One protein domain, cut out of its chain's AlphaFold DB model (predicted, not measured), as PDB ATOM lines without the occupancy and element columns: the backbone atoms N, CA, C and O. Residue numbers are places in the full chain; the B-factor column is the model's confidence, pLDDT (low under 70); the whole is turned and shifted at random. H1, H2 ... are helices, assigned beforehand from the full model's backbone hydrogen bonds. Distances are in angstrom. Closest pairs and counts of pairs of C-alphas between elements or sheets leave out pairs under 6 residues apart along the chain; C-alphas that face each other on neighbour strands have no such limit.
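This is residues 117 to 177 of the 468 residues of an uncharacterized protein of Phytophthora palmivora var. palmivora (UniProt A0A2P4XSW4). The longest helix, H1, and the shorter H3 and H4 are set loosely round H2, and H4 packs on it near Asp 141. The 61 printed residues hold four named helices, H1 to H4 in chain order, and no named strand: all helix. The whole is compact, radius of gyration of the C-alphas 11.1 A, spanning 28 by 27 by 19 A.

H1, residues 117 to 132, is near H2, residues 141 to 151, with 8 pairs of C-alphas within 10 A. H2 touches H4, residues 171 to 174; their closest C-alphas, Asp 141 and Trp 171, are 5.9 A apart. H3, residues 155 to 163, is close to but not clearly touching H2, closest C-alphas Asn 149 and Leu 157 at 7.0 A, at a shallow tilt of 30 degrees, opposite ways. H1 is apart from H3 and H4. Every O i to N i+4 pair is within hydrogen-bond range in H1 and H3, but 3 of 7 in H2, beside 6 of 8 O i to N i+3 pairs; H4 is too short for an i+4 pair.

H1 begins at C-alpha 117 (-17.483, 35.811, -121.000) and measures 22.3 A, H2 14.8 A, H3 12.5 A and H4 5.5 A, ending at C-alpha 174 (-28.498, 34.218, -107.029).

The C-alphas farthest apart, Ile 117 and Ser 167, are 28.8 A apart. The printed part has no cut and no long link; residues 173 to 177 have pLDDT under 70.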
ATOM      1  N   ILE A 117     -17.103  36.311-119.670       76.44
ATOM      2  CA  ILE A 117     -17.483  35.811-121.000       76.44
ATOM      3  C   ILE A 117     -17.989  34.371-120.910       76.44
ATOM      4  O   ILE A 117     -19.026  34.049-121.488       76.44
ATOM      5  N   LYS A 118     -17.277  33.498-120.191       86.50
ATOM      6  CA  LYS A 118     -17.652  32.081-120.063       86.50
ATOM      7  C   LYS A 118     -18.931  31.907-119.260       86.50
ATOM      8  O   LYS A 118     -19.761  31.091-119.645       86.50
ATOM      9  N   LEU A 119     -19.101  32.684-118.191       85.75
ATOM     10  CA  LEU A 119     -20.330  32.678-117.405       85.75
ATOM     11  C   LEU A 119     -21.516  33.154-118.252       85.75
ATOM     12  O   LEU A 119     -22.506  32.442-118.341       85.75
ATOM     13  N   ASN A 120     -21.399  34.290-118.947       84.19
ATOM     14  CA  ASN A 120     -22.472  34.778-119.822       84.19
ATOM     15  C   ASN A 120     -22.770  33.812-120.978       84.19
ATOM     16  O   ASN A 120     -23.929  33.608-121.328       84.19
ATOM     17  N   GLY A 121     -21.736  33.193-121.553       88.94
ATOM     18  CA  GLY A 121     -21.894  32.154-122.567       88.94
ATOM     19  C   GLY A 121     -22.653  30.941-122.032       88.94
ATOM     20  O   GLY A 121     -23.559  30.451-122.701       88.94
ATOM     21  N   PHE A 122     -22.336  30.503-120.813       93.44
ATOM     22  CA  PHE A 122     -23.075  29.443-120.134       93.44
ATOM     23  C   PHE A 122     -24.529  29.842-119.862       93.44
ATOM     24  O   PHE A 122     -25.415  29.085-120.234       93.44
ATOM     25  N   LEU A 123     -24.785  31.022-119.287       91.06
ATOM     26  CA  LEU A 123     -26.144  31.512-119.017       91.06
ATOM     27  C   LEU A 123     -26.983  31.554-120.300       91.06
ATOM     28  O   LEU A 123     -28.102  31.056-120.325       91.06
ATOM     29  N   PHE A 124     -26.414  32.056-121.398       91.81
ATOM     30  CA  PHE A 124     -27.091  32.080-122.694       91.81
ATOM     31  C   PHE A 124     -27.400  30.673-123.230       91.81
ATOM     32  O   PHE A 124     -28.491  30.433-123.751       91.81
ATOM     33  N   GLN A 125     -26.450  29.738-123.118       93.75
ATOM     34  CA  GLN A 125     -26.646  28.345-123.533       93.75
ATOM     35  C   GLN A 125     -27.682  27.635-122.658       93.75
ATOM     36  O   GLN A 125     -28.522  26.912-123.190       93.75
ATOM     37  N   PHE A 126     -27.642  27.861-121.346       93.88
ATOM     38  CA  PHE A 126     -28.581  27.324-120.366       93.88
ATOM     39  C   PHE A 126     -30.002  27.814-120.658       93.88
ATOM     40  O   PHE A 126     -30.893  26.998-120.894       93.88
ATOM     41  N   ASP A 127     -30.192  29.130-120.779       93.44
ATOM     42  CA  ASP A 127     -31.482  29.737-121.116       93.44
ATOM     43  C   ASP A 127     -32.021  29.210-122.447       93.44
ATOM     44  O   ASP A 127     -33.189  28.833-122.549       93.44
ATOM     45  N   SER A 128     -31.170  29.149-123.476       93.19
ATOM     46  CA  SER A 128     -31.564  28.647-124.796       93.19
ATOM     47  C   SER A 128     -31.985  27.180-124.739       93.19
ATOM     48  O   SER A 128     -33.006  26.814-125.322       93.19
ATOM     49  N   TYR A 129     -31.231  26.348-124.019       94.81
ATOM     50  CA  TYR A 129     -31.510  24.923-123.868       94.81
ATOM     51  C   TYR A 129     -32.843  24.685-123.144       94.81
ATOM     52  O   TYR A 129     -33.698  23.956-123.654       94.81
ATOM     53  N   TYR A 130     -33.071  25.339-122.002       93.00
ATOM     54  CA  TYR A 130     -34.295  25.136-121.219       93.00
ATOM     55  C   TYR A 130     -35.528  25.786-121.868       93.00
ATOM     56  O   TYR A 130     -36.603  25.181-121.865       93.00
ATOM     57  N   ARG A 131     -35.389  26.922-122.564       93.50
ATOM     58  CA  ARG A 131     -36.484  27.467-123.391       93.50
ATOM     59  C   ARG A 131     -36.869  26.530-124.535       93.50
ATOM     60  O   ARG A 131     -38.055  26.315-124.770       93.50
ATOM     61  N   GLN A 132     -35.899  25.916-125.218       92.81
ATOM     62  CA  GLN A 132     -36.177  24.917-126.264       92.81
ATOM     63  C   GLN A 132     -36.890  23.674-125.712       92.81
ATOM     64  O   GLN A 132     -37.711  23.066-126.401       92.81
ATOM     65  N   LYS A 133     -36.628  23.325-124.449       89.94
ATOM     66  CA  LYS A 133     -37.331  22.263-123.715       89.94
ATOM     67  C   LYS A 133     -38.753  22.642-123.290       89.94
ATOM     68  O   LYS A 133     -39.500  21.755-122.882       89.94
ATOM     69  N   GLY A 134     -39.140  23.908-123.438       93.00
ATOM     70  CA  GLY A 134     -40.455  24.425-123.063       93.00
ATOM     71  C   GLY A 134     -40.535  24.952-121.632       93.00
ATOM     72  O   GLY A 134     -41.641  25.134-121.136       93.00
ATOM     73  N   TYR A 135     -39.403  25.195-120.964       92.12
ATOM     74  CA  TYR A 135     -39.408  25.882-119.677       92.12
ATOM     75  C   TYR A 135     -39.591  27.383-119.895       92.12
ATOM     76  O   TYR A 135     -38.807  28.027-120.599       92.12
ATOM     77  N   ASP A 136     -40.592  27.943-119.232       93.94
ATOM     78  CA  ASP A 136     -40.610  29.364-118.902       93.94
ATOM     79  C   ASP A 136     -39.635  29.620-117.742       93.94
ATOM     80  O   ASP A 136     -39.781  29.035-116.668       93.94
ATOM     81  N   LEU A 137     -38.624  30.463-117.969       90.44
ATOM     82  CA  LEU A 137     -37.570  30.730-116.986       90.44
ATOM     83  C   LEU A 137     -38.074  31.467-115.738       90.44
ATOM     84  O   LEU A 137     -37.436  31.373-114.694       90.44
ATOM     85  N   GLN A 138     -39.179  32.211-115.838       89.44
ATOM     86  CA  GLN A 138     -39.770  32.925-114.707       89.44
ATOM     87  C   GLN A 138     -40.740  32.034-113.936       89.44
ATOM     88  O   GLN A 138     -40.677  31.990-112.709       89.44
ATOM     89  N   GLU A 139     -41.612  31.306-114.634       92.50
ATOM     90  CA  GLU A 139     -42.611  30.459-113.966       92.50
ATOM     91  C   GLU A 139     -41.996  29.184-113.373       92.50
ATOM     92  O   GLU A 139     -42.461  28.685-112.348       92.50
ATOM     93  N   HIS A 140     -40.917  28.672-113.976       92.38
ATOM     94  CA  HIS A 140     -40.254  27.438-113.546       92.38
ATOM     95  C   HIS A 140     -38.922  27.677-112.820       92.38
ATOM     96  O   HIS A 140     -38.108  26.757-112.742       92.38
ATOM     97  N   ASP A 141     -38.694  28.873-112.268       89.31
ATOM     98  CA  ASP A 141     -37.451  29.249-111.568       89.31
ATOM     99  C   ASP A 141     -37.055  28.209-110.493       89.31
ATOM    100  O   ASP A 141     -35.913  27.755-110.447       89.31
ATOM    101  N   ASN A 142     -38.034  27.708-109.726       87.56
ATOM    102  CA  ASN A 142     -37.819  26.673-108.706       87.56
ATOM    103  C   ASN A 142     -37.351  25.330-109.294       87.56
ATOM    104  O   ASN A 142     -36.524  24.649-108.696       87.56
ATOM    105  N   LEU A 143     -37.879  24.928-110.456       89.06
ATOM    106  CA  LEU A 143     -37.486  23.679-111.121       89.06
ATOM    107  C   LEU A 143     -36.101  23.809-111.759       89.06
ATOM    108  O   LEU A 143     -35.301  22.877-111.708       89.06
ATOM    109  N   LEU A 144     -35.810  24.983-112.321       90.44
ATOM    110  CA  LEU A 144     -34.526  25.281-112.946       90.44
ATOM    111  C   LEU A 144     -33.378  25.249-111.942       90.44
ATOM    112  O   LEU A 144     -32.285  24.824-112.310       90.44
ATOM    113  N   CYS A 145     -33.624  25.598-110.675       89.06
ATOM    114  CA  CYS A 145     -32.636  25.413-109.617       89.06
ATOM    115  C   CYS A 145     -32.177  23.951-109.522       89.06
ATOM    116  O   CYS A 145     -30.974  23.720-109.463       89.06
ATOM    117  N   TYR A 146     -33.070  22.958-109.575       88.81
ATOM    118  CA  TYR A 146     -32.674  21.540-109.506       88.81
ATOM    119  C   TYR A 146     -31.940  21.067-110.765       88.81
ATOM    120  O   TYR A 146     -30.965  20.319-110.691       88.81
ATOM    121  N   GLU A 147     -32.389  21.531-111.925       91.50
ATOM    122  CA  GLU A 147     -31.797  21.224-113.229       91.50
ATOM    123  C   GLU A 147     -30.374  21.786-113.377       91.50
ATOM    124  O   GLU A 147     -29.472  21.155-113.939       91.50
ATOM    125  N   LEU A 148     -30.136  22.955-112.790       92.00
ATOM    126  CA  LEU A 148     -28.840  23.612-112.761       92.00
ATOM    127  C   LEU A 148     -27.758  22.778-112.069       92.00
ATOM    128  O   LEU A 148     -26.607  22.844-112.499       92.00
ATOM    129  N   ASN A 149     -28.114  21.944-111.085       91.75
ATOM    130  CA  ASN A 149     -27.182  21.018-110.434       91.75
ATOM    131  C   ASN A 149     -26.494  20.088-111.452       91.75
ATOM    132  O   ASN A 149     -25.306  19.794-111.354       91.75
ATOM    133  N   GLN A 150     -27.219  19.674-112.497       90.88
ATOM    134  CA  GLN A 150     -26.676  18.820-113.561       90.88
ATOM    135  C   GLN A 150     -25.764  19.589-114.529       90.88
ATOM    136  O   GLN A 150     -24.936  18.999-115.231       90.88
ATOM    137  N   CYS A 151     -25.922  20.911-114.563       94.69
ATOM    138  CA  CYS A 151     -25.209  21.817-115.450       94.69
ATOM    139  C   CYS A 151     -23.937  22.389-114.811       94.69
ATOM    140  O   CYS A 151     -23.110  22.953-115.518       94.69
ATOM    141  N   VAL A 152     -23.724  22.257-113.500       94.19
ATOM    142  CA  VAL A 152     -22.529  22.779-112.816       94.19
ATOM    143  C   VAL A 152     -21.562  21.661-112.427       94.19
ATOM    144  O   VAL A 152     -21.955  20.555-112.073       94.19
ATOM    145  N   ARG A 153     -20.257  21.925-112.524       94.62
ATOM    146  CA  ARG A 153     -19.185  20.973-112.189       94.62
ATOM    147  C   ARG A 153     -18.050  21.666-111.437       94.62
ATOM    148  O   ARG A 153     -17.903  22.885-111.491       94.62
ATOM    149  N   LYS A 154     -17.194  20.870-110.785       94.62
ATOM    150  CA  LYS A 154     -15.971  21.331-110.099       94.62
ATOM    151  C   LYS A 154     -16.276  22.447-109.083       94.62
ATOM    152  O   LYS A 154     -17.099  22.243-108.199       94.62
ATOM    153  N   SER A 155     -15.631  23.611-109.190       88.75
ATOM    154  CA  SER A 155     -15.814  24.714-108.241       88.75
ATOM    155  C   SER A 155     -17.205  25.347-108.318       88.75
ATOM    156  O   SER A 155     -17.689  25.833-107.300       88.75
ATOM    157  N   ALA A 156     -17.877  25.303-109.478       89.25
ATOM    158  CA  ALA A 156     -19.262  25.772-109.585       89.25
ATOM    159  C   ALA A 156     -20.245  24.882-108.819       89.25
ATOM    160  O   ALA A 156     -21.220  25.397-108.283       89.25
ATOM    161  N   LEU A 157     -19.981  23.572-108.738       92.19
ATOM    162  CA  LEU A 157     -20.823  22.650-107.974       92.19
ATOM    163  C   LEU A 157     -20.743  22.951-106.473       92.19
ATOM    164  O   LEU A 157     -21.773  23.087-105.830       92.19
ATOM    165  N   VAL A 158     -19.536  23.169-105.942       88.31
ATOM    166  CA  VAL A 158     -19.344  23.547-104.529       88.31
ATOM    167  C   VAL A 158     -20.063  24.860-104.199       88.31
ATOM    168  O   VAL A 158     -20.657  25.003-103.133       88.31
ATOM    169  N   TRP A 159     -20.031  25.834-105.115       88.19
ATOM    170  CA  TRP A 159     -20.793  27.074-104.967       88.19
ATOM    171  C   TRP A 159     -22.306  26.809-104.981       88.19
ATOM    172  O   TRP A 159     -23.025  27.304-104.119       88.19
ATOM    173  N   TYR A 160     -22.787  25.992-105.919       88.94
ATOM    174  CA  TYR A 160     -24.200  25.640-106.019       88.94
ATOM    175  C   TYR A 160     -24.701  24.958-104.737       88.94
ATOM    176  O   TYR A 160     -25.685  25.406-104.158       88.94
ATOM    177  N   GLU A 161     -23.980  23.954-104.235       90.06
ATOM    178  CA  GLU A 161     -24.327  23.247-102.996       90.06
ATOM    179  C   GLU A 161     -24.343  24.167-101.771       90.06
ATOM    180  O   GLU A 161     -25.099  23.930-100.836       90.06
ATOM    181  N   ARG A 162     -23.529  25.228-101.762       86.38
ATOM    182  CA  ARG A 162     -23.460  26.162-100.632       86.38
ATOM    183  C   ARG A 162     -24.542  27.241-100.662       86.38
ATOM    184  O   ARG A 162     -24.956  27.693 -99.599       86.38
ATOM    185  N   TYR A 163     -24.945  27.698-101.846       81.12
ATOM    186  CA  TYR A 163     -25.778  28.902-101.985       81.12
ATOM    187  C   TYR A 163     -27.159  28.647-102.599       81.12
ATOM    188  O   TYR A 163     -28.070  29.439-102.370       81.12
ATOM    189  N   MET A 164     -27.335  27.568-103.363       81.56
ATOM    190  CA  MET A 164     -28.570  27.287-104.110       81.56
ATOM    191  C   MET A 164     -29.443  26.202-103.471       81.56
ATOM    192  O   MET A 164     -30.540  25.955-103.958       81.56
ATOM    193  N   THR A 165     -28.988  25.557-102.393       78.81
ATOM    194  CA  THR A 165     -29.771  24.541-101.667       78.81
ATOM    195  C   THR A 165     -30.791  25.134-100.703       78.81
ATOM    196  O   THR A 165     -31.629  24.401-100.184       78.81
ATOM    197  N   ASP A 166     -30.725  26.440-100.433       80.38
ATOM    198  CA  ASP A 166     -31.750  27.103 -99.638       80.38
ATOM    199  C   ASP A 166     -33.037  27.238-100.467       80.38
ATOM    200  O   ASP A 166     -33.044  27.754-101.586       80.38
ATOM    201  N   SER A 167     -34.139  26.756 -99.895       76.06
ATOM    202  CA  SER A 167     -35.479  26.730-100.488       76.06
ATOM    203  C   SER A 167     -36.001  28.096-100.954       76.06
ATOM    204  O   SER A 167     -36.896  28.148-101.797       76.06
ATOM    205  N   ASN A 168     -35.435  29.198-100.450       80.94
ATOM    206  CA  ASN A 168     -35.809  30.559-100.842       80.94
ATOM    207  C   ASN A 168     -34.961  31.149-101.981       80.94
ATOM    208  O   ASN A 168     -35.239  32.261-102.447       80.94
ATOM    209  N   THR A 169     -33.935  30.440-102.444       77.38
ATOM    210  CA  THR A 169     -32.990  30.964-103.427       77.38
ATOM    211  C   THR A 169     -33.553  30.840-104.844       77.38
ATOM    212  O   THR A 169     -33.519  29.784-105.471       77.38
ATOM    213  N   ARG A 170     -34.048  31.961-105.377       78.44
ATOM    214  CA  ARG A 170     -34.460  32.090-106.784       78.44
ATOM    215  C   ARG A 170     -33.254  32.093-107.723       78.44
ATOM    216  O   ARG A 170     -32.264  32.788-107.448       78.44
ATOM    217  N   TRP A 171     -33.335  31.376-108.848       76.62
ATOM    218  CA  TRP A 171     -32.243  31.283-109.832       76.62
ATOM    219  C   TRP A 171     -31.879  32.661-110.377       76.62
ATOM    220  O   TRP A 171     -30.707  33.053-110.363       76.62
ATOM    221  N   SER A 172     -32.906  33.428-110.744       70.44
ATOM    222  CA  SER A 172     -32.771  34.787-111.279       70.44
ATOM    223  C   SER A 172     -31.997  35.764-110.378       70.44
ATOM    224  O   SER A 172     -31.408  36.721-110.883       70.44
ATOM    225  N   VAL A 173     -31.963  35.537-109.060       61.62
ATOM    226  CA  VAL A 173     -31.368  36.467-108.080       61.62
ATOM    227  C   VAL A 173     -29.941  36.072-107.686       61.62
ATOM    228  O   VAL A 173     -29.158  36.922-107.263       61.62
ATOM    229  N   SER A 174     -29.577  34.800-107.841       64.19
ATOM    230  CA  SER A 174     -28.498  34.218-107.029       64.19
ATOM    231  C   SER A 174     -27.242  33.888-107.821       64.19
ATOM    232  O   SER A 174     -26.136  33.984-107.290       64.19
ATOM    233  N   PHE A 175     -27.380  33.581-109.115       65.81
ATOM    234  CA  PHE A 175     -26.231  33.260-109.969       65.81
ATOM    235  C   PHE A 175     -25.349  34.477-110.273       65.81
ATOM    236  O   PHE A 175     -24.136  34.354-110.453       65.81
ATOM    237  N   VAL A 176     -25.930  35.679-110.245       65.31
ATOM    238  CA  VAL A 176     -25.175  36.935-110.236       65.31
ATOM    239  C   VAL A 176     -24.935  37.318-108.781       65.31
ATOM    240  O   VAL A 176     -25.595  38.201-108.236       65.31
ATOM    241  N   SER A 177     -24.013  36.613-108.118       64.81
ATOM    242  CA  SER A 177     -23.633  36.948-106.743       64.81
ATOM    243  C   SER A 177     -23.331  38.448-106.644       64.81
ATOM    244  O   SER A 177     -22.584  38.977-107.469       64.81
TER     245      SER A 177